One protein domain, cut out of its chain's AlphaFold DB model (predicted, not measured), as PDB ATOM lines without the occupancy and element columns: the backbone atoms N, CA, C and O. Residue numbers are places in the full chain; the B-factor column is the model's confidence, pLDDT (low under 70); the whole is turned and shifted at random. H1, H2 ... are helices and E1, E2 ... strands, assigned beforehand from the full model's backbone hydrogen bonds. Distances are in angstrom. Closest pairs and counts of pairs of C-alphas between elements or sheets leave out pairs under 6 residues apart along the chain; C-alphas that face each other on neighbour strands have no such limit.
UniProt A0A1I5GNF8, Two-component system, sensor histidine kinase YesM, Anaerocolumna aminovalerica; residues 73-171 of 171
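AT A GLANCE: This is residues 73 to 171 of the 171 residues of the protein "Two-component system, sensor histidine kinase YesM" of Anaerocolumna aminovalerica (UniProt A0A1I5GNF8). Two very short parallel strands, E1 and E2, lie side by side near the middle, and five short helices are set round them in a loose ring: H1 beside E1 with H2 beyond it, H3 off past one end, and H4 and H5 on the far side. After H5 a long unnamed stretch, residues 145 to 171, loops out to Thr 156 and folds back past the strands to the last residue. The printed part has 99 residues, in the order H1 H2 H3 E1 E2 H4 H5; it is mostly helix, though under half of its residues are in named elements. The whole is compact, with a radius of gyration of the C-alphas of 14.4 A and spans of 41 by 37 by 26 A.

HOW THE PARTS SIT: Start at the sheet, where E1, residues 113 to 115, and E2, residues 126 to 128, are parallel neighbours at 34 degrees. Look there for N 127 and O 113, 2.9 A apart, and N 115 and O 127, 3.0 A apart, both within hydrogen-bond range. In H1, residues 73 to 79, Met 78 has its C-alpha 6.3 A from that of Gly 115, the closest pair of H1 and E1. H2, residues 85 to 93, is close to H1 but not clearly touching: the closest C-alphas, of Val 77 and Ser 91, are 7.0 A apart, at a shallow tilt of 29 degrees, opposite ways. H3, residues 97 to 104, is apart from the other four helices. H4, residues 131 to 135, and H5, residues 137 to 144, are close but not clearly touching; their closest C-alphas, of Lys 134 and Gln 140, are 6.6 A apart. In H1, H2, H3, H4 and H5 every O i to N i+4 pair is within hydrogen-bond range.

IN THESE COORDINATES: Find C-alpha 113 at (-44.564, 20.024, -43.198); E1 runs 6.5 A from there, and E2 7.0 A. H1 begins at C-alpha 73, (-36.889, 29.711, -46.020), and measures 9.9 A; H2 measures 12.6 A, H3 10.8 A and H4 6.2 A. H5, 10.4 A, ends at C-alpha 144, (-60.637, 22.356, -48.326).

THE WHOLE: The C-alphas farthest apart are those of Thr 156 and Ile 171, 45.0 A. The printed part has no cut, and no link between named elements is long. Confidence is low, under 70, at residues 93 to 95 and 147 to 171.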
ATOM      1  N   LYS A  73     -37.710  30.899 -45.758       81.69
ATOM      2  CA  LYS A  73     -36.889  29.711 -46.020       81.69
ATOM      3  C   LYS A  73     -37.771  28.489 -46.215       81.69
ATOM      4  O   LYS A  73     -37.548  27.744 -47.164       81.69
ATOM      5  N   ILE A  74     -38.797  28.314 -45.380       81.69
ATOM      6  CA  ILE A  74     -39.785  27.233 -45.538       81.69
ATOM      7  C   ILE A  74     -40.471  27.340 -46.904       81.69
ATOM      8  O   ILE A  74     -40.547  26.351 -47.634       81.69
ATOM      9  N   LYS A  75     -40.902  28.545 -47.298       81.25
ATOM     10  CA  LYS A  75     -41.484  28.785 -48.632       81.25
ATOM     11  C   LYS A  75     -40.523  28.419 -49.754       81.25
ATOM     12  O   LYS A  75     -40.912  27.728 -50.693       81.25
ATOM     13  N   THR A  76     -39.271  28.851 -49.636       81.62
ATOM     14  CA  THR A  76     -38.231  28.579 -50.632       81.62
ATOM     15  C   THR A  76     -38.005  27.077 -50.772       81.62
ATOM     16  O   THR A  76     -38.033  26.572 -51.890       81.62
ATOM     17  N   VAL A  77     -37.872  26.339 -49.667       80.94
ATOM     18  CA  VAL A  77     -37.721  24.873 -49.678       80.94
ATOM     19  C   VAL A  77     -38.906  24.194 -50.366       80.94
ATOM     20  O   VAL A  77     -38.714  23.307 -51.194       80.94
ATOM     21  N   MET A  78     -40.133  24.624 -50.067       78.88
ATOM     22  CA  MET A  78     -41.340  24.024 -50.640       78.88
ATOM     23  C   MET A  78     -41.484  24.283 -52.144       78.88
ATOM     24  O   MET A  78     -41.966  23.414 -52.868       78.88
ATOM     25  N   GLN A  79     -41.041  25.445 -52.626       79.81
ATOM     26  CA  GLN A  79     -41.203  25.872 -54.022       79.81
ATOM     27  C   GLN A  79     -40.014  25.538 -54.923       79.81
ATOM     28  O   GLN A  79     -40.156  25.523 -56.146       79.81
ATOM     29  N   THR A  80     -38.837  25.299 -54.347       81.06
ATOM     30  CA  THR A  80     -37.621  25.054 -55.123       81.06
ATOM     31  C   THR A  80     -37.633  23.639 -55.681       81.06
ATOM     32  O   THR A  80     -37.686  22.660 -54.940       81.06
ATOM     33  N   ALA A  81     -37.556  23.521 -57.005       77.25
ATOM     34  CA  ALA A  81     -37.298  22.250 -57.666       77.25
ATOM     35  C   ALA A  81     -35.793  21.955 -57.592       77.25
ATOM     36  O   ALA A  81     -35.016  22.456 -58.407       77.25
ATOM     37  N   PHE A  82     -35.384  21.176 -56.594       78.94
ATOM     38  CA  PHE A  82     -33.976  20.865 -56.366       78.94
ATOM     39  C   PHE A  82     -33.433  19.948 -57.460       78.94
ATOM     40  O   PHE A  82     -34.053  18.945 -57.819       78.94
ATOM     41  N   GLN A  83     -32.248  20.274 -57.978       75.25
ATOM     42  CA  GLN A  83     -31.625  19.499 -59.059       75.25
ATOM     43  C   GLN A  83     -30.698  18.401 -58.531       75.25
ATOM     44  O   GLN A  83     -30.339  17.479 -59.265       75.25
ATOM     45  N   SER A  84     -30.296  18.492 -57.261       75.56
ATOM     46  CA  SER A  84     -29.370  17.557 -56.627       75.56
ATOM     47  C   SER A  84     -29.689  17.354 -55.142       75.56
ATOM     48  O   SER A  84     -29.967  18.328 -54.442       75.56
ATOM     49  N   PRO A  85     -29.544  16.126 -54.607       71.88
ATOM     50  CA  PRO A  85     -29.650  15.851 -53.170       71.88
ATOM     51  C   PRO A  85     -28.742  16.723 -52.287       71.88
ATOM     52  O   PRO A  85     -29.071  16.998 -51.136       71.88
ATOM     53  N   LEU A  86     -27.596  17.171 -52.817       74.00
ATOM     54  CA  LEU A  86     -26.661  18.030 -52.085       74.00
ATOM     55  C   LEU A  86     -27.234  19.438 -51.845       74.00
ATOM     56  O   LEU A  86     -26.990  20.034 -50.799       74.00
ATOM     57  N   GLU A  87     -28.011  19.947 -52.801       73.44
ATOM     58  CA  GLU A  87     -28.666  21.256 -52.731       73.44
ATOM     59  C   GLU A  87     -29.774  21.255 -51.667       73.44
ATOM     60  O   GLU A  87     -29.861  22.174 -50.851       73.44
ATOM     61  N   VAL A  88     -30.535  20.155 -51.599       74.56
ATOM     62  CA  VAL A  88     -31.540  19.907 -50.555       74.56
ATOM     63  C   VAL A  88     -30.891  19.918 -49.169       74.56
ATOM     64  O   VAL A  88     -31.347  20.620 -48.269       74.56
ATOM     65  N   PHE A  89     -29.787  19.180 -48.998       74.19
ATOM     66  CA  PHE A  89     -29.087  19.099 -47.715       74.19
ATOM     67  C   PHE A  89     -28.581  20.467 -47.239       74.19
ATOM     68  O   PHE A  89     -28.720  20.803 -46.061       74.19
ATOM     69  N   HIS A  90     -28.022  21.273 -48.147       75.19
ATOM     70  CA  HIS A  90     -27.545  22.607 -47.798       75.19
ATOM     71  C   HIS A  90     -28.697  23.512 -47.346       75.19
ATOM     72  O   HIS A  90     -28.597  24.143 -46.293       75.19
ATOM     73  N   SER A  91     -29.822  23.478 -48.067       73.12
ATOM     74  CA  SER A  91     -31.031  24.237 -47.736       73.12
ATOM     75  C   SER A  91     -31.630  23.845 -46.374       73.12
ATOM     76  O   SER A  91     -32.055  24.713 -45.611       73.12
ATOM     77  N   TYR A  92     -31.594  22.558 -46.012       73.75
ATOM     78  CA  TYR A  92     -32.075  22.078 -44.709       73.75
ATOM     79  C   TYR A  92     -31.176  22.510 -43.546       73.75
ATOM     80  O   TYR A  92     -31.680  22.885 -42.491       73.75
ATOM     81  N   SER A  93     -29.851  22.506 -43.734       67.81
ATOM     82  CA  SER A  93     -28.890  22.840 -42.668       67.81
ATOM     83  C   SER A  93     -29.016  24.273 -42.130       67.81
ATOM     84  O   SER A  93     -28.568  24.567 -41.022       67.81
ATOM     85  N   GLU A  94     -29.638  25.167 -42.899       66.31
ATOM     86  CA  GLU A  94     -29.829  26.569 -42.537       66.31
ATOM     87  C   GLU A  94     -31.176  26.858 -41.856       66.31
ATOM     88  O   GLU A  94     -31.423  28.008 -41.460       66.31
ATOM     89  N   ASN A  95     -32.057  25.859 -41.730       66.69
ATOM     90  CA  ASN A  95     -33.396  26.021 -41.175       66.69
ATOM     91  C   ASN A  95     -33.566  25.253 -39.855       66.69
ATOM     92  O   ASN A  95     -33.867  24.068 -39.837       66.69
ATOM     93  N   ASN A  96     -33.417  25.971 -38.739       72.69
ATOM     94  CA  ASN A  96     -33.575  25.427 -37.384       72.69
ATOM     95  C   ASN A  96     -34.887  25.869 -36.713       72.69
ATOM     96  O   ASN A  96     -35.011  25.766 -35.490       72.69
ATOM     97  N   LEU A  97     -35.838  26.436 -37.466       78.56
ATOM     98  CA  LEU A  97     -37.047  27.026 -36.888       78.56
ATOM     99  C   LEU A  97     -37.913  25.969 -36.190       78.56
ATOM    100  O   LEU A  97     -38.308  26.166 -35.042       78.56
ATOM    101  N   LEU A  98     -38.158  24.842 -36.860       77.38
ATOM    102  CA  LEU A  98     -39.010  23.761 -36.356       77.38
ATOM    103  C   LEU A  98     -38.385  23.077 -35.135       77.38
ATOM    104  O   LEU A  98     -39.008  23.042 -34.077       77.38
ATOM    105  N   ASN A  99     -37.104  22.711 -35.216       79.69
ATOM    106  CA  ASN A  99     -36.345  22.167 -34.085       79.69
ATOM    107  C   ASN A  99     -36.359  23.108 -32.859       79.69
ATOM    108  O   ASN A  99     -36.507  22.678 -31.716       79.69
ATOM    109  N   LYS A 100     -36.277  24.431 -33.068       81.50
ATOM    110  CA  LYS A 100     -36.396  25.397 -31.966       81.50
ATOM    111  C   LYS A 100     -37.778  25.344 -31.306       81.50
ATOM    112  O   LYS A 100     -37.853  25.488 -30.085       81.50
ATOM    113  N   PHE A 101     -38.850  25.159 -32.071       80.56
ATOM    114  CA  PHE A 101     -40.195  25.020 -31.515       80.56
ATOM    115  C   PHE A 101     -40.370  23.711 -30.743       80.56
ATOM    116  O   PHE A 101     -40.869  23.761 -29.621       80.56
ATOM    117  N   GLU A 102     -39.879  22.591 -31.272       77.19
ATOM    118  CA  GLU A 102     -39.923  21.291 -30.588       77.19
ATOM    119  C   GLU A 102     -39.169  21.315 -29.249       77.19
ATOM    120  O   GLU A 102     -39.693  20.890 -28.222       77.19
ATOM    121  N   LEU A 103     -37.969  21.904 -29.217       78.62
ATOM    122  CA  LEU A 103     -37.179  22.024 -27.985       78.62
ATOM    123  C   LEU A 103     -37.798  22.972 -26.952       78.62
ATOM    124  O   LEU A 103     -37.549  22.826 -25.755       78.62
ATOM    125  N   THR A 104     -38.559  23.971 -27.401       79.81
ATOM    126  CA  THR A 104     -39.157  24.962 -26.495       79.81
ATOM    127  C   THR A 104     -40.437  24.424 -25.844       79.81
ATOM    128  O   THR A 104     -40.779  24.862 -24.745       79.81
ATOM    129  N   TYR A 105     -41.125  23.458 -26.466       73.62
ATOM    130  CA  TYR A 105     -42.445  23.005 -26.022       73.62
ATOM    131  C   TYR A 105     -42.559  21.482 -26.009       73.62
ATOM    132  O   TYR A 105     -42.924  20.850 -26.995       73.62
ATOM    133  N   SER A 106     -42.333  20.903 -24.829       73.31
ATOM    134  CA  SER A 106     -42.343  19.453 -24.595       73.31
ATOM    135  C   SER A 106     -43.703  18.768 -24.765       73.31
ATOM    136  O   SER A 106     -43.766  17.542 -24.757       73.31
ATOM    137  N   ASP A 107     -44.791  19.537 -24.846       74.06
ATOM    138  CA  ASP A 107     -46.151  19.004 -24.985       74.06
ATOM    139  C   ASP A 107     -46.507  18.666 -26.446       74.06
ATOM    140  O   ASP A 107     -47.512  18.000 -26.698       74.06
ATOM    141  N   ILE A 108     -45.686  19.103 -27.409       74.38
ATOM    142  CA  ILE A 108     -45.825  18.749 -28.822       74.38
ATOM    143  C   ILE A 108     -44.912  17.569 -29.124       74.38
ATOM    144  O   ILE A 108     -43.723  17.596 -28.822       74.38
ATOM    145  N   SER A 109     -45.473  16.524 -29.731       77.25
ATOM    146  CA  SER A 109     -44.701  15.334 -30.077       77.25
ATOM    147  C   SER A 109     -43.811  15.530 -31.301       77.25
ATOM    148  O   SER A 109     -42.725  14.966 -31.330       77.25
ATOM    149  N   ASP A 110     -44.306  16.231 -32.327       78.56
ATOM    150  CA  ASP A 110     -43.647  16.328 -33.632       78.56
ATOM    151  C   ASP A 110     -44.283  17.448 -34.481       78.56
ATOM    152  O   ASP A 110     -45.502  17.661 -34.395       78.56
ATOM    153  N   ILE A 111     -43.486  18.157 -35.287       81.88
ATOM    154  CA  ILE A 111     -43.962  19.178 -36.230       81.88
ATOM    155  C   ILE A 111     -43.465  18.841 -37.642       81.88
ATOM    156  O   ILE A 111     -42.286  18.994 -37.940       81.88
ATOM    157  N   ARG A 112     -44.382  18.471 -38.551       84.81
ATOM    158  CA  ARG A 112     -44.040  18.133 -39.949       84.81
ATOM    159  C   ARG A 112     -44.752  18.998 -40.962       84.81
ATOM    160  O   ARG A 112     -45.943  19.277 -40.831       84.81
ATOM    161  N   ILE A 113     -44.041  19.315 -42.036       84.12
ATOM    162  CA  ILE A 113     -44.564  20.024 -43.198       84.12
ATOM    163  C   ILE A 113     -44.633  19.060 -44.379       84.12
ATOM    164  O   ILE A 113     -43.626  18.487 -44.796       84.12
ATOM    165  N   TYR A 114     -45.831  18.903 -44.937       85.69
ATOM    166  CA  TYR A 114     -46.083  18.028 -46.082       85.69
ATOM    167  C   TYR A 114     -46.228  18.824 -47.386       85.69
ATOM    168  O   TYR A 114     -47.151  19.620 -47.542       85.69
ATOM    169  N   GLY A 115     -45.346  18.587 -48.351       83.44
ATOM    170  CA  GLY A 115     -45.354  19.281 -49.644       83.44
ATOM    171  C   GLY A 115     -45.720  18.369 -50.813       83.44
ATOM    172  O   GLY A 115     -45.503  17.160 -50.762       83.44
ATOM    173  N   GLU A 116     -46.235  18.938 -51.905       82.44
ATOM    174  CA  GLU A 116     -46.391  18.205 -53.177       82.44
ATOM    175  C   GLU A 116     -45.098  18.143 -54.003       82.44
ATOM    176  O   GLU A 116     -45.044  17.456 -55.020       82.44
ATOM    177  N   ASN A 117     -44.054  18.853 -53.580       81.12
ATOM    178  CA  ASN A 117     -42.784  18.901 -54.283       81.12
ATOM    179  C   ASN A 117     -42.055  17.551 -54.185       81.12
ATOM    180  O   ASN A 117     -41.522  17.195 -53.142       81.12
ATOM    181  N   GLU A 118     -42.002  16.806 -55.289       79.06
ATOM    182  CA  GLU A 118     -41.372  15.480 -55.337       79.06
ATOM    183  C   GLU A 118     -39.838  15.520 -55.225       79.06
ATOM    184  O   GLU A 118     -39.218  14.489 -54.957       79.06
ATOM    185  N   THR A 119     -39.224  16.694 -55.415       80.94
ATOM    186  CA  THR A 119     -37.762  16.870 -55.368       80.94
ATOM    187  C   THR A 119     -37.213  16.998 -53.946       80.94
ATOM    188  O   THR A 119     -36.003  16.870 -53.750       80.94
ATOM    189  N   ILE A 120     -38.082  17.203 -52.945       82.69
ATOM    190  CA  ILE A 120     -37.666  17.251 -51.540       82.69
ATOM    191  C   ILE A 120     -37.308  15.849 -51.036       82.69
ATOM    192  O   ILE A 120     -37.896  14.831 -51.424       82.69
ATOM    193  N   LEU A 121     -36.335  15.801 -50.130       81.75
ATOM    194  CA  LEU A 121     -35.974  14.579 -49.423       81.75
ATOM    195  C   LEU A 121     -36.767  14.504 -48.124       81.75
ATOM    196  O   LEU A 121     -36.739  15.456 -47.343       81.75
ATOM    197  N   ASP A 122     -37.433  13.369 -47.907       82.62
ATOM    198  CA  ASP A 122     -38.168  13.109 -46.671       82.62
ATOM    199  C   ASP A 122     -37.196  13.087 -45.485       82.62
ATOM    200  O   ASP A 122     -36.187  12.374 -45.504       82.62
ATOM    201  N   ASN A 123     -37.506  13.851 -44.445       82.00
ATOM    202  CA  ASN A 123     -36.809  13.838 -43.165       82.00
ATOM    203  C   ASN A 123     -37.821  14.010 -42.011       82.00
ATOM    204  O   ASN A 123     -39.015  13.771 -42.193       82.00
ATOM    205  N   MET A 124     -37.343  14.353 -40.809       75.31
ATOM    206  CA  MET A 124     -38.221  14.562 -39.648       75.31
ATOM    207  C   MET A 124     -39.150  15.776 -39.814       75.31
ATOM    208  O   MET A 124     -40.294  15.704 -39.391       75.31
ATOM    209  N   ASP A 125     -38.691  16.833 -40.484       79.94
ATOM    210  CA  ASP A 125     -39.388  18.122 -40.583       79.94
ATOM    211  C   ASP A 125     -40.230  18.274 -41.865       79.94
ATOM    212  O   ASP A 125     -41.281  18.913 -41.878       79.94
ATOM    213  N   TYR A 126     -39.758  17.700 -42.968       83.06
ATOM    214  CA  TYR A 126     -40.275  17.849 -44.321       83.06
ATOM    215  C   TYR A 126     -40.581  16.478 -44.901       83.06
ATOM    216  O   TYR A 126     -39.715  15.607 -44.985       83.06
ATOM    217  N   MET A 127     -41.816  16.292 -45.346       84.69
ATOM    218  CA  MET A 127     -42.266  15.043 -45.942       84.69
ATOM    219  C   MET A 127     -43.002  15.305 -47.250       84.69
ATOM    220  O   MET A 127     -43.714  16.295 -47.413       84.69
ATOM    221  N   LYS A 128     -42.887  14.383 -48.198       87.50
ATOM    222  CA  LYS A 128     -43.723  14.384 -49.394       87.50
ATOM    223  C   LYS A 128     -45.147  13.981 -49.034       87.50
ATOM    224  O   LYS A 128     -45.388  13.017 -48.304       87.50
ATOM    225  N   ALA A 129     -46.111  14.685 -49.609       87.00
ATOM    226  CA  ALA A 129     -47.513  14.308 -49.580       87.00
ATOM    227  C   ALA A 129     -47.729  13.095 -50.500       87.00
ATOM    228  O   ALA A 129     -48.098  13.230 -51.667       87.00
ATOM    229  N   THR A 130     -47.465  11.892 -49.987       86.94
ATOM    230  CA  THR A 130     -47.716  10.640 -50.715       86.94
ATOM    231  C   THR A 130     -49.209  10.457 -50.991       86.94
ATOM    232  O   THR A 130     -50.060  11.102 -50.377       86.94
ATOM    233  N   SER A 131     -49.567   9.544 -51.897       86.88
ATOM    234  CA  SER A 131     -50.977   9.248 -52.194       86.88
ATOM    235  C   SER A 131     -51.773   8.826 -50.952       86.88
ATOM    236  O   SER A 131     -52.945   9.175 -50.831       86.88
ATOM    237  N   GLU A 132     -51.126   8.141 -50.006       87.25
ATOM    238  CA  GLU A 132     -51.711   7.781 -48.712       87.25
ATOM    239  C   GLU A 132     -52.006   9.028 -47.868       87.25
ATOM    240  O   GLU A 132     -53.142   9.221 -47.432       87.25
ATOM    241  N   ILE A 133     -51.031   9.931 -47.726       87.00
ATOM    242  CA  ILE A 133     -51.205  11.193 -46.995       87.00
ATOM    243  C   ILE A 133     -52.294  12.057 -47.636       87.00
ATOM    244  O   ILE A 133     -53.179  12.536 -46.930       87.00
ATOM    245  N   LYS A 134     -52.311  12.182 -48.967       86.12
ATOM    246  CA  LYS A 134     -53.345  12.936 -49.698       86.12
ATOM    247  C   LYS A 134     -54.755  12.357 -49.522       86.12
ATOM    248  O   LYS A 134     -55.742  13.083 -49.626       86.12
ATOM    249  N   SER A 135     -54.861  11.055 -49.255       88.56
ATOM    250  CA  SER A 135     -56.139  10.388 -48.976       88.56
ATOM    251  C   SER A 135     -56.617  10.555 -47.530       88.56
ATOM    252  O   SER A 135     -57.773  10.252 -47.233       88.56
ATOM    253  N   SER A 136     -55.756  11.040 -46.633       87.62
ATOM    254  CA  SER A 136     -56.098  11.192 -45.222       87.62
ATOM    255  C   SER A 136     -57.145  12.300 -44.998       87.62
ATOM    256  O   SER A 136     -57.111  13.334 -45.677       87.62
ATOM    257  N   PRO A 137     -58.068  12.129 -44.030       84.75
ATOM    258  CA  PRO A 137     -59.107  13.121 -43.752       84.75
ATOM    259  C   PRO A 137     -58.551  14.503 -43.396       84.75
ATOM    260  O   PRO A 137     -59.046  15.512 -43.900       84.75
ATOM    261  N   TRP A 138     -57.493  14.548 -42.578       82.06
ATOM    262  CA  TRP A 138     -56.864  15.802 -42.173       82.06
ATOM    263  C   TRP A 138     -56.259  16.531 -43.380       82.06
ATOM    264  O   TRP A 138     -56.478  17.727 -43.534       82.06
ATOM    265  N   TYR A 139     -55.581  15.829 -44.297       83.75
ATOM    266  CA  TYR A 139     -54.987  16.464 -45.476       83.75
ATOM    267  C   TYR A 139     -56.072  17.040 -46.389       83.75
ATOM    268  O   TYR A 139     -56.010  18.204 -46.780       83.75
ATOM    269  N   GLN A 140     -57.119  16.264 -46.680       86.62
ATOM    270  CA  GLN A 140     -58.230  16.730 -47.518       86.62
ATOM    271  C   GLN A 140     -58.939  17.944 -46.916       86.62
ATOM    272  O   GLN A 140     -59.295  18.883 -47.630       86.62
ATOM    273  N   LYS A 141     -59.120  17.951 -45.595       84.12
ATOM    274  CA  LYS A 141     -59.718  19.077 -44.887       84.12
ATOM    275  C   LYS A 141     -58.810  20.303 -44.888       84.12
ATOM    276  O   LYS A 141     -59.316  21.402 -45.100       84.12
ATOM    277  N   ALA A 142     -57.498  20.125 -44.738       78.69
ATOM    278  CA  ALA A 142     -56.528  21.210 -44.861       78.69
ATOM    279  C   ALA A 142     -56.622  21.895 -46.229       78.69
ATOM    280  O   ALA A 142     -56.756  23.118 -46.307       78.69
ATOM    281  N   ILE A 143     -56.676  21.099 -47.302       83.12
ATOM    282  CA  ILE A 143     -56.869  21.603 -48.666       83.12
ATOM    283  C   ILE A 143     -58.222  22.320 -48.808       83.12
ATOM    284  O   ILE A 143     -58.293  23.416 -49.366       83.12
ATOM    285  N   ALA A 144     -59.305  21.752 -48.265       83.38
ATOM    286  CA  ALA A 144     -60.637  22.356 -48.326       83.38
ATOM    287  C   ALA A 144     -60.723  23.705 -47.588       83.38
ATOM    288  O   ALA A 144     -61.472  24.595 -47.996       83.38
ATOM    289  N   LEU A 145     -59.952  23.864 -46.512       77.94
ATOM    290  CA  LEU A 145     -59.930  25.059 -45.675       77.94
ATOM    291  C   LEU A 145     -59.049  26.190 -46.221       77.94
ATOM    292  O   LEU A 145     -59.089  27.286 -45.661       77.94
ATOM    293  N   LYS A 146     -58.332  25.962 -47.332       70.00
ATOM    294  CA  LYS A 146     -57.576  26.979 -48.086       70.00
ATOM    295  C   LYS A 146     -56.690  27.861 -47.193       70.00
ATOM    296  O   LYS A 146     -56.795  29.086 -47.229       70.00
ATOM    297  N   GLY A 147     -55.863  27.233 -46.358       60.62
ATOM    298  CA  GLY A 147     -54.907  27.942 -45.498       60.62
ATOM    299  C   GLY A 147     -55.483  28.467 -44.180       60.62
ATOM    300  O   GLY A 147     -54.873  29.325 -43.550       60.62
ATOM    301  N   LYS A 148     -56.651  27.975 -43.747       63.69
ATOM    302  CA  LYS A 148     -57.135  28.188 -42.376       63.69
ATOM    303  C   LYS A 148     -56.701  27.040 -41.473       63.69
ATOM    304  O   LYS A 148     -56.982  25.882 -41.780       63.69
ATOM    305  N   SER A 149     -56.120  27.399 -40.330       66.56
ATOM    306  CA  SER A 149     -55.852  26.495 -39.214       66.56
ATOM    307  C   SER A 149     -57.074  25.669 -38.829       66.56
ATOM    308  O   SER A 149     -58.186  26.201 -38.718       66.56
ATOM    309  N   PHE A 150     -56.874  24.382 -38.562       69.06
ATOM    310  CA  PHE A 150     -57.873  23.541 -37.916       69.06
ATOM    311  C   PHE A 150     -57.202  22.436 -37.098       69.06
ATOM    312  O   PHE A 150     -56.260  21.792 -37.541       69.06
ATOM    313  N   GLY A 151     -57.718  22.191 -35.898       66.88
ATOM    314  CA  GLY A 151     -57.338  21.035 -35.094       66.88
ATOM    315  C   GLY A 151     -58.305  19.875 -35.315       66.88
ATOM    316  O   GLY A 151     -59.512  20.081 -35.468       66.88
ATOM    317  N   GLU A 152     -57.790  18.649 -35.284       65.12
ATOM    318  CA  GLU A 152     -58.603  17.437 -35.194       65.12
ATOM    319  C   GLU A 152     -58.132  16.580 -34.027       65.12
ATOM    320  O   GLU A 152     -56.936  16.409 -33.802       65.12
ATOM    321  N   TYR A 153     -59.091  16.058 -33.267       57.34
ATOM    322  CA  TYR A 153     -58.821  15.176 -32.143       57.34
ATOM    323  C   TYR A 153     -59.005  13.723 -32.581       57.34
ATOM    324  O   TYR A 153     -60.114  13.310 -32.927       57.34
ATOM    325  N   TYR A 154     -57.926  12.943 -32.530       55.06
ATOM    326  CA  TYR A 154     -57.951  11.511 -32.806       55.06
ATOM    327  C   TYR A 154     -57.812  10.729 -31.498       55.06
ATOM    328  O   TYR A 154     -56.778  10.760 -30.838       55.06
ATOM    329  N   SER A 155     -58.865   9.994 -31.132       41.97
ATOM    330  CA  SER A 155     -58.937   9.191 -29.899       41.97
ATOM    331  C   SER A 155     -57.936   8.025 -29.847       41.97
ATOM    332  O   SER A 155     -57.770   7.437 -28.779       41.97
ATOM    333  N   THR A 156     -57.310   7.640 -30.965       37.62
ATOM    334  CA  THR A 156     -56.523   6.395 -31.068       37.62
ATOM    335  C   THR A 156     -55.017   6.581 -31.241       37.62
ATOM    336  O   THR A 156     -54.282   5.632 -31.004       37.62
ATOM    337  N   MET A 157     -54.533   7.770 -31.592       35.09
ATOM    338  CA  MET A 157     -53.121   8.163 -31.496       35.09
ATOM    339  C   MET A 157     -53.069   9.661 -31.807       35.09
ATOM    340  O   MET A 157     -53.622  10.087 -32.819       35.09
ATOM    341  N   GLY A 158     -52.481  10.462 -30.918       37.06
ATOM    342  CA  GLY A 158     -52.440  11.916 -31.059       37.06
ATOM    343  C   GLY A 158     -51.601  12.335 -32.264       37.06
ATOM    344  O   GLY A 158     -50.381  12.237 -32.224       37.06
ATOM    345  N   ALA A 159     -52.256  12.803 -33.322       37.78
ATOM    346  CA  ALA A 159     -51.617  13.502 -34.427       37.78
ATOM    347  C   ALA A 159     -52.516  14.669 -34.848       37.78
ATOM    348  O   ALA A 159     -53.669  14.463 -35.225       37.78
ATOM    349  N   ILE A 160     -51.995  15.893 -34.757       43.59
ATOM    350  CA  ILE A 160     -52.613  17.103 -35.311       43.59
ATOM    351  C   ILE A 160     -51.886  17.377 -36.631       43.59
ATOM    352  O   ILE A 160     -50.682  17.610 -36.626       43.59
ATOM    353  N   GLY A 161     -52.595  17.295 -37.758       43.19
ATOM    354  CA  GLY A 161     -52.053  17.602 -39.085       43.19
ATOM    355  C   GLY A 161     -52.525  18.971 -39.569       43.19
ATOM    356  O   GLY A 161     -53.729  19.214 -39.604       43.19
ATOM    357  N   LEU A 162     -51.597  19.851 -39.957       45.03
ATOM    358  CA  LEU A 162     -51.872  21.179 -40.523       45.03
ATOM    359  C   LEU A 162     -51.128  21.337 -41.854       45.03
ATOM    360  O   LEU A 162     -49.955  20.982 -41.948       45.03
ATOM    361  N   LEU A 163     -51.803  21.877 -42.878       39.72
ATOM    362  CA  LEU A 163     -51.169  22.254 -44.143       39.72
ATOM    363  C   LEU A 163     -51.602  23.603 -44.686       39.72
ATOM    364  O   LEU A 163     -52.732  24.053 -44.507       39.72
ATOM    365  N   LEU A 164     -50.637  24.198 -45.383       32.22
ATOM    366  CA  LEU A 164     -50.562  25.584 -45.793       32.22
ATOM    367  C   LEU A 164     -50.367  25.627 -47.302       32.22
ATOM    368  O   LEU A 164     -49.422  25.022 -47.803       32.22
ATOM    369  N   ASP A 165     -51.205  26.391 -48.001       36.19
ATOM    370  CA  ASP A 165     -50.727  27.079 -49.192       36.19
ATOM    371  C   ASP A 165     -51.459  28.404 -49.449       36.19
ATOM    372  O   ASP A 165     -52.683  28.512 -49.341       36.19
ATOM    373  N   SER A 166     -50.659  29.398 -49.834       33.16
ATOM    374  CA  SER A 166     -51.058  30.595 -50.565       33.16
ATOM    375  C   SER A 166     -50.064  30.822 -51.713       33.16
ATOM    376  O   SER A 166     -49.428  31.871 -51.790       33.16
ATOM    377  N   PHE A 167     -49.881  29.848 -52.599       43.38
ATOM    378  CA  PHE A 167     -49.032  29.996 -53.775       43.38
ATOM    379  C   PHE A 167     -49.667  29.354 -55.003       43.38
ATOM    380  O   PHE A 167     -49.208  28.342 -55.509       43.38
ATOM    381  N   SER A 168     -50.692  30.022 -55.544       31.02
ATOM    382  CA  SER A 168     -50.784  30.342 -56.979       31.02
ATOM    383  C   SER A 168     -52.082  31.098 -57.299       31.02
ATOM    384  O   SER A 168     -53.132  30.843 -56.709       31.02
ATOM    385  N   THR A 169     -52.000  31.946 -58.330       28.78
ATOM    386  CA  THR A 169     -53.017  32.798 -58.990       28.78
ATOM    387  C   THR A 169     -53.348  34.111 -58.252       28.78
ATOM    388  O   THR A 169     -53.922  34.091 -57.174       28.78
ATOM    389  N   THR A 170     -53.089  35.317 -58.781       27.64
ATOM    390  CA  THR A 170     -53.177  35.770 -60.187       27.64
ATOM    391  C   THR A 170     -52.487  37.142 -60.351       27.64
ATOM    392  O   THR A 170     -52.743  37.999 -59.515       27.64
ATOM    393  N   ILE A 171     -51.693  37.298 -61.427       37.00
ATOM    394  CA  ILE A 171     -51.295  38.520 -62.188       37.00
ATOM    395  C   ILE A 171     -50.870  39.769 -61.398       37.00
ATOM    396  O   ILE A 171     -51.737  40.426 -60.785       37.00
TER     397      ILE A 171